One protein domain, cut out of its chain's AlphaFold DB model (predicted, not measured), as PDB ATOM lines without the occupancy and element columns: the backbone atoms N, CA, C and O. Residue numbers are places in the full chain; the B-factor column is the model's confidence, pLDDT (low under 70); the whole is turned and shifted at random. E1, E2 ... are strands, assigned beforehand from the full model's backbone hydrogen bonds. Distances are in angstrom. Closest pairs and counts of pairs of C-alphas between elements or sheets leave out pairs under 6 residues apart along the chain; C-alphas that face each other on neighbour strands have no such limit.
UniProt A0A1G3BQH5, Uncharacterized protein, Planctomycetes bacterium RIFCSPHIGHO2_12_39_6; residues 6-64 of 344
ATOM      1  N   VAL A   6     118.631  75.811 102.668       92.44
ATOM      2  CA  VAL A   6     118.657  74.840 103.768       92.44
ATOM      3  C   VAL A   6     119.767  75.151 104.763       92.44
ATOM      4  O   VAL A   6     120.875  75.546 104.396       92.44
ATOM      5  N   LEU A   7     119.470  74.939 106.045       91.62
ATOM      6  CA  LEU A   7     120.420  75.077 107.143       91.62
ATOM      7  C   LEU A   7     120.415  73.794 107.975       91.62
ATOM      8  O   LEU A   7     119.399  73.422 108.561       91.62
ATOM      9  N   ALA A   8     121.564  73.130 108.032       87.69
ATOM     10  CA  ALA A   8     121.799  71.960 108.858       87.69
ATOM     11  C   ALA A   8     122.598  72.364 110.103       87.69
ATOM     12  O   ALA A   8     123.747  72.803 110.016       87.69
ATOM     13  N   PHE A   9     121.983  72.210 111.274       82.06
ATOM     14  CA  PHE A   9     122.638  72.433 112.561       82.06
ATOM     15  C   PHE A   9     123.404  71.185 112.997       82.06
ATOM     16  O   PHE A   9     122.930  70.063 112.815       82.06
ATOM     17  N   GLY A  10     124.569  71.377 113.613       78.62
ATOM     18  CA  GLY A  10     125.399  70.275 114.086       78.62
ATOM     19  C   GLY A  10     126.882  70.592 113.974       78.62
ATOM     20  O   GLY A  10     127.290  71.742 114.131       78.62
ATOM     21  N   HIS A  11     127.682  69.559 113.722       79.12
ATOM     22  CA  HIS A  11     129.113  69.709 113.494       79.12
ATOM     23  C   HIS A  11     129.397  70.191 112.066       79.12
ATOM     24  O   HIS A  11     128.641  69.914 111.133       79.12
ATOM     25  N   SER A  12     130.523  70.881 111.891       80.69
ATOM     26  CA  SER A  12     131.100  71.111 110.567       80.69
ATOM     27  C   SER A  12     131.425  69.783 109.882       80.69
ATOM     28  O   SER A  12     131.699  68.780 110.545       80.69
ATOM     29  N   PHE A  13     131.422  69.772 108.552       81.88
ATOM     30  CA  PHE A  13     131.908  68.623 107.791       81.88
ATOM     31  C   PHE A  13     133.438  68.657 107.708       81.88
ATOM     32  O   PHE A  13     134.117  67.811 108.281       81.88
ATOM     33  N   LEU A  14     133.980  69.687 107.063       84.50
ATOM     34  CA  LEU A  14     135.415  69.958 106.932       84.50
ATOM     35  C   LEU A  14     135.810  71.308 107.548       84.50
ATOM     36  O   LEU A  14     136.994  71.615 107.657       84.50
ATOM     37  N   GLN A  15     134.829  72.127 107.941       87.00
ATOM     38  CA  GLN A  15     135.005  73.485 108.460       87.00
ATOM     39  C   GLN A  15     135.744  74.414 107.481       87.00
ATOM     40  O   GLN A  15     136.514  75.289 107.881       87.00
ATOM     41  N   THR A  16     135.508  74.221 106.184       85.19
ATOM     42  CA  THR A  16     136.207  74.943 105.105       85.19
ATOM     43  C   THR A  16     135.742  76.390 104.928       85.19
ATOM     44  O   THR A  16     136.390  77.171 104.234       85.19
ATOM     45  N   GLY A  17     134.659  76.791 105.596       89.62
ATOM     46  CA  GLY A  17     134.087  78.121 105.477       89.62
ATOM     47  C   GLY A  17     133.203  78.236 104.243       89.62
ATOM     48  O   GLY A  17     132.194  77.545 104.152       89.62
ATOM     49  N   ASN A  18     133.556  79.130 103.318       91.06
ATOM     50  CA  ASN A  18     132.879  79.208 102.023       91.06
ATOM     51  C   ASN A  18     133.308  78.013 101.171       91.06
ATOM     52  O   ASN A  18     134.504  77.784 100.988       91.06
ATOM     53  N   THR A  19     132.339  77.277 100.642       90.50
ATOM     54  CA  THR A  19     132.590  76.043  99.898       90.50
ATOM     55  C   THR A  19     131.553  75.868  98.794       90.50
ATOM     56  O   THR A  19     130.574  76.608  98.750       90.50
ATOM     57  N   ASP A  20     131.802  74.937  97.883       91.50
ATOM     58  CA  ASP A  20     130.885  74.578  96.801       91.50
ATOM     59  C   ASP A  20     130.954  73.058  96.627       91.50
ATOM     60  O   ASP A  20     131.810  72.527  95.921       91.50
ATOM     61  N   MET A  21     130.145  72.341  97.409       92.88
ATOM     62  CA  MET A  21     130.154  70.872  97.469       92.88
ATOM     63  C   MET A  21     128.772  70.308  97.151       92.88
ATOM     64  O   MET A  21     127.774  70.953  97.465       92.88
ATOM     65  N   PRO A  22     128.677  69.104  96.570       94.12
ATOM     66  CA  PRO A  22     127.396  68.498  96.264       94.12
ATOM     67  C   PRO A  22     126.664  68.135  97.555       94.12
ATOM     68  O   PRO A  22     127.242  67.587  98.494       94.12
ATOM     69  N   MET A  23     125.370  68.423  97.578       93.69
ATOM     70  CA  MET A  23     124.437  67.942  98.584       93.69
ATOM     71  C   MET A  23     123.606  66.831  97.956       93.69
ATOM     72  O   MET A  23     123.049  67.023  96.878       93.69
ATOM     73  N   ALA A  24     123.502  65.688  98.628       93.62
ATOM     74  CA  ALA A  24     122.713  64.553  98.164       93.62
ATOM     75  C   ALA A  24     121.637  64.173  99.185       93.62
ATOM     76  O   ALA A  24     121.844  64.303 100.394       93.62
ATOM     77  N   THR A  25     120.507  63.659  98.701       93.88
ATOM     78  CA  THR A  25     119.593  62.888  99.548       93.88
ATOM     79  C   THR A  25     120.262  61.571  99.945       93.88
ATOM     80  O   THR A  25     121.180  61.088  99.276       93.88
ATOM     81  N   ALA A  26     119.828  60.983 101.059       93.94
ATOM     82  CA  ALA A  26     120.411  59.747 101.560       93.94
ATOM     83  C   ALA A  26     119.345  58.798 102.105       93.94
ATOM     84  O   ALA A  26     118.433  59.217 102.822       93.94
ATOM     85  N   TYR A  27     119.503  57.507 101.816       95.81
ATOM     86  CA  TYR A  27     118.736  56.448 102.458       95.81
ATOM     87  C   TYR A  27     119.449  56.047 103.748       95.81
ATOM     88  O   TYR A  27     120.609  55.633 103.714       95.81
ATOM     89  N   VAL A  28     118.771  56.173 104.889       95.56
ATOM     90  CA  VAL A  28     119.330  55.806 106.196       95.56
ATOM     91  C   VAL A  28     118.937  54.368 106.513       95.56
ATOM     92  O   VAL A  28     117.768  54.089 106.762       95.56
ATOM     93  N   TYR A  29     119.912  53.461 106.545       95.44
ATOM     94  CA  TYR A  29     119.676  52.058 106.893       95.44
ATOM     95  C   TYR A  29     119.443  51.877 108.388       95.44
ATOM     96  O   TYR A  29     118.572  51.118 108.802       95.44
ATOM     97  N   THR A  30     120.260  52.541 109.206       95.44
ATOM     98  CA  THR A  30     120.171  52.451 110.662       95.44
ATOM     99  C   THR A  30     120.882  53.621 111.340       95.44
ATOM    100  O   THR A  30     121.655  54.358 110.718       95.44
ATOM    101  N   VAL A  31     120.631  53.773 112.636       92.81
ATOM    102  CA  VAL A  31     121.328  54.705 113.520       92.81
ATOM    103  C   VAL A  31     122.133  53.891 114.526       92.81
ATOM    104  O   VAL A  31     121.575  53.121 115.303       92.81
ATOM    105  N   LEU A  32     123.452  54.068 114.512       91.44
ATOM    106  CA  LEU A  32     124.346  53.509 115.517       91.44
ATOM    107  C   LEU A  32     124.402  54.476 116.697       91.44
ATOM    108  O   LEU A  32     125.113  55.483 116.668       91.44
ATOM    109  N   SER A  33     123.604  54.179 117.717       89.12
ATOM    110  CA  SER A  33     123.531  54.980 118.936       89.12
ATOM    111  C   SER A  33     124.754  54.742 119.823       89.12
ATOM    112  O   SER A  33     125.062  53.606 120.182       89.12
ATOM    113  N   SER A  34     125.422  55.819 120.233       87.00
ATOM    114  CA  SER A  34     126.450  55.807 121.280       87.00
ATOM    115  C   SER A  34     126.268  57.023 122.187       87.00
ATOM    116  O   SER A  34     125.826  58.080 121.737       87.00
ATOM    117  N   GLN A  35     126.619  56.867 123.468       79.69
ATOM    118  CA  GLN A  35     126.562  57.946 124.460       79.69
ATOM    119  C   GLN A  35     127.503  59.111 124.118       79.69
ATOM    120  O   GLN A  35     127.240  60.236 124.528       79.69
ATOM    121  N   SER A  36     128.585  58.859 123.372       79.50
ATOM    122  CA  SER A  36     129.536  59.898 122.960       79.50
ATOM    123  C   SER A  36     129.160  60.575 121.640       79.50
ATOM    124  O   SER A  36     129.340  61.781 121.504       79.50
ATOM    125  N   SER A  37     128.656  59.817 120.660       77.25
ATOM    126  CA  SER A  37     128.214  60.339 119.361       77.25
ATOM    127  C   SER A  37     127.391  59.296 118.610       77.25
ATOM    128  O   SER A  37     127.843  58.167 118.435       77.25
ATOM    129  N   SER A  38     126.198  59.664 118.145       85.50
ATOM    130  CA  SER A  38     125.365  58.785 117.312       85.50
ATOM    131  C   SER A  38     125.640  59.028 115.828       85.50
ATOM    132  O   SER A  38     125.706  60.177 115.397       85.50
ATOM    133  N   VAL A  39     125.760  57.960 115.034       88.25
ATOM    134  CA  VAL A  39     126.066  58.046 113.593       88.25
ATOM    135  C   VAL A  39     124.966  57.379 112.773       88.25
ATOM    136  O   VAL A  39     124.472  56.308 113.126       88.25
ATOM    137  N   LYS A  40     124.576  58.004 111.659       90.31
ATOM    138  CA  LYS A  40     123.660  57.409 110.678       90.31
ATOM    139  C   LYS A  40     124.461  56.605 109.661       90.31
ATOM    140  O   LYS A  40     125.332  57.158 108.997       90.31
ATOM    141  N   MET A  41     124.130  55.326 109.512       92.06
ATOM    142  CA  MET A  41     124.635  54.499 108.416       92.06
ATOM    143  C   MET A  41     123.727  54.730 107.216       92.06
ATOM    144  O   MET A  41     122.582  54.272 107.205       92.06
ATOM    145  N   ALA A  42     124.211  55.490 106.240       92.88
ATOM    146  CA  ALA A  42     123.413  55.934 105.109       92.88
ATOM    147  C   ALA A  42     124.186  55.824 103.792       92.88
ATOM    148  O   ALA A  42     125.413  55.916 103.781       92.88
ATOM    149  N   SER A  43     123.456  55.660 102.690       93.12
ATOM    150  CA  SER A  43     123.999  55.760 101.332       93.12
ATOM    151  C   SER A  43     123.391  56.960 100.611       93.12
ATOM    152  O   SER A  43     122.189  57.195 100.771       93.12
ATOM    153  N   PRO A  44     124.182  57.707  99.819       92.12
ATOM    154  CA  PRO A  44     123.642  58.754  98.961       92.12
ATOM    155  C   PRO A  44     122.708  58.146  97.902       92.12
ATOM    156  O   PRO A  44     122.935  57.018  97.462       92.12
ATOM    157  N   ILE A  45     121.666  58.884  97.515       93.31
ATOM    158  CA  ILE A  45     120.707  58.479  96.475       93.31
ATOM    159  C   ILE A  45     120.890  59.363  95.241       93.31
ATOM    160  O   ILE A  45     121.359  58.892  94.212       93.31
ATOM    161  N   GLU A  46     120.554  60.648  95.348       93.19
ATOM    162  CA  GLU A  46     120.618  61.602  94.239       93.19
ATOM    163  C   GLU A  46     121.087  62.974  94.722       93.19
ATOM    164  O   GLU A  46     120.915  63.330  95.892       93.19
ATOM    165  N   LEU A  47     121.691  63.751  93.820       93.62
ATOM    166  CA  LEU A  47     122.074  65.126  94.115       93.62
ATOM    167  C   LEU A  47     120.813  65.982  94.286       93.62
ATOM    168  O   LEU A  47     119.942  66.004  93.424       93.62
ATOM    169  N   ALA A  48     120.748  66.717  95.391       94.56
ATOM    170  CA  ALA A  48     119.631  67.580  95.765       94.56
ATOM    171  C   ALA A  48     119.976  69.075  95.703       94.56
ATOM    172  O   ALA A  48     119.081  69.918  95.738       94.56
ATOM    173  N   GLY A  49     121.264  69.422  95.652       95.12
ATOM    174  CA  GLY A  49     121.708  70.808  95.570       95.12
ATOM    175  C   GLY A  49     123.188  70.977  95.901       95.12
ATOM    176  O   GLY A  49     123.986  70.051  95.726       95.12
ATOM    177  N   ARG A  50     123.548  72.145  96.439       95.00
ATOM    178  CA  ARG A  50     124.925  72.500  96.796       95.00
ATOM    179  C   ARG A  50     125.030  73.003  98.223       95.00
ATOM    180  O   ARG A  50     124.168  73.722  98.720       95.00
ATOM    181  N   ILE A  51     126.131  72.663  98.867       94.69
ATOM    182  CA  ILE A  51     126.566  73.207 100.147       94.69
ATOM    183  C   ILE A  51     127.409  74.446  99.851       94.69
ATOM    184  O   ILE A  51     128.439  74.338  99.188       94.69
ATOM    185  N   SER A  52     126.986  75.604 100.363       94.12
ATOM    186  CA  SER A  52     127.646  76.900 100.153       94.12
ATOM    187  C   SER A  52     128.452  77.379 101.369       94.12
ATOM    188  O   SER A  52     129.357  78.213 101.245       94.12
ATOM    189  N   GLN A  53     128.145  76.855 102.563       93.25
ATOM    190  CA  GLN A  53     128.839  77.165 103.815       93.25
ATOM    191  C   GLN A  53     129.045  75.912 104.660       93.25
ATOM    192  O   GLN A  53     128.107  75.157 104.890       93.25
ATOM    193  N   ASP A  54     130.244  75.757 105.208       92.31
ATOM    194  CA  ASP A  54     130.609  74.712 106.160       92.31
ATOM    195  C   ASP A  54     131.398  75.341 107.317       92.31
ATOM    196  O   ASP A  54     132.597  75.630 107.223       92.31
ATOM    197  N   ARG A  55     130.687  75.649 108.405       91.31
ATOM    198  CA  ARG A  55     131.189  76.406 109.558       91.31
ATOM    199  C   ARG A  55     131.020  75.572 110.824       91.31
ATOM    200  O   ARG A  55     130.222  74.647 110.882       91.31
ATOM    201  N   LYS A  56     131.733  75.947 111.890       88.00
ATOM    202  CA  LYS A  56     131.692  75.239 113.183       88.00
ATOM    203  C   LYS A  56     130.267  75.023 113.723       88.00
ATOM    204  O   LYS A  56     130.015  74.010 114.361       88.00
ATOM    205  N   SER A  57     129.371  75.986 113.503       87.00
ATOM    206  CA  SER A  57     127.998  75.971 114.030       87.00
ATOM    207  C   SER A  57     126.984  75.253 113.131       87.00
ATOM    208  O   SER A  57     125.825  75.129 113.525       87.00
ATOM    209  N   GLY A  58     127.381  74.830 111.930       90.50
ATOM    210  CA  GLY A  58     126.487  74.190 110.974       90.50
ATOM    211  C   GLY A  58     126.865  74.433 109.516       90.50
ATOM    212  O   GLY A  58     127.846  75.109 109.190       90.50
ATOM    213  N   ILE A  59     126.041  73.870 108.641       93.94
ATOM    214  CA  ILE A  59     126.229  73.824 107.194       93.94
ATOM    215  C   ILE A  59     125.023  74.493 106.533       93.94
ATOM    216  O   ILE A  59     123.887  74.201 106.901       93.94
ATOM    217  N   ALA A  60     125.251  75.372 105.561       94.50
ATOM    218  CA  ALA A  60     124.183  75.967 104.758       94.50
ATOM    219  C   ALA A  60     124.326  75.563 103.290       94.50
ATOM    220  O   ALA A  60     125.441  75.404 102.782       94.50
ATOM    221  N   GLY A  61     123.196  75.412 102.612       94.94
ATOM    222  CA  GLY A  61     123.139  75.009 101.217       94.94
ATOM    223  C   GLY A  61     121.895  75.527 100.513       94.94
ATOM    224  O   GLY A  61     121.029  76.144 101.131       94.94
ATOM    225  N   ILE A  62     121.838  75.269  99.214       95.94
ATOM    226  CA  ILE A  62     120.758  75.691  98.325       95.94
ATOM    227  C   ILE A  62     120.302  74.459  97.550       95.94
ATOM    228  O   ILE A  62     121.120  73.778  96.928       95.94
ATOM    229  N   LEU A  63     119.014  74.143  97.644       95.31
ATOM    230  CA  LEU A  63     118.378  73.064  96.896       95.31
ATOM    231  C   LEU A  63     118.235  73.460  95.423       95.31
ATOM    232  O   LEU A  63     118.032  74.626  95.102       95.31
ATOM    233  N   GLY A  64     118.368  72.489  94.520       94.06
ATOM    234  CA  GLY A  64     118.218  72.697  93.074       94.06
ATOM    235  C   GLY A  64     119.385  73.409  92.372       94.06
ATOM    236  O   GLY A  64     119.470  73.354  91.147       94.06
TER     237      GLY A  64
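Overview. This is residues 6 to 64 of the 344 residues of an uncharacterized protein of Planctomycetes bacterium RIFCSPHIGHO2_12_39_6 (UniProt A0A1G3BQH5). Picture a long two-stranded hairpin, E2 and E3, bent over into an arch. At one foot of the arch, E4 and then E1 are added side by side on E3, making a small curled sheet like part of a barrel; the other half is a two-stranded arm, with residues 33 to 38 sticking out at its tip. The printed part has 59 residues, with no named helix and four named strands, E1 E2 E3 E4 along the chain; across the sheet the order is E1 E4 E3 E2, all antiparallel, and the class is all strand. It is only just compact, close to loose, with a radius of gyration of the C-alphas of 12.4 A, and it spans 31 by 26 by 15 A.

Arrangement. Start at E1, residues 6 to 9, an edge strand. Its neighbour is E4, residues 58 to 63, antiparallel at 161 degrees; look for N 6 and O 61, 2.9 A apart and within hydrogen-bond range, and for the facing C-alphas of Leu 7 and Ala 60, 4.5 A apart. A short link of 7 residues leads from E1 to E2, residues 17 to 32, the other edge strand; E1 and E2 are apart. E2 bends by 107 degrees at residue 29. E2 forms a hairpin with E3, residues 39 to 55, antiparallel at 161 degrees; check N 23 and O 49 at 2.8 A, and N 41 and O 30 at 2.9 A, both within hydrogen-bond range. E3 bends by 129 degrees at residue 52. A tight link of 2 residues joins it to E4, its antiparallel hairpin partner, where N 62 and O 50 are within hydrogen-bond range at 2.8 A. E2, E3 and E4 form a meander, each strand the antiparallel neighbour of the one before; with E1 as antiparallel neighbour of the fourth strand, E4, the four form a Greek key. The sheet is twisted, its C-alphas up to 7.7 A off its best plane.

Along the chain. Find C-alpha 6 at (118.657, 74.840, 103.768), where E1 begins; it runs 9.9 A to C-alpha 9. E2 measures 28.3 A from C-alpha 17 to C-alpha 32 at (124.346, 53.509, 115.517). E3, the longest strand by residues with 17, measures 19.5 A from C-alpha 39 to C-alpha 55. E4 measures 16.3 A and ends at C-alpha 63, at (118.378, 73.064, 96.896).

Size, cuts and confidence. The two C-alphas farthest apart are those of Gln 35 and Gly 64, at 35.7 A. Residues 33 to 38 stand free. The printed part has no cut, and no link is long. The mean pLDDT of the printed part is 90.4, and no printed residue is under 70.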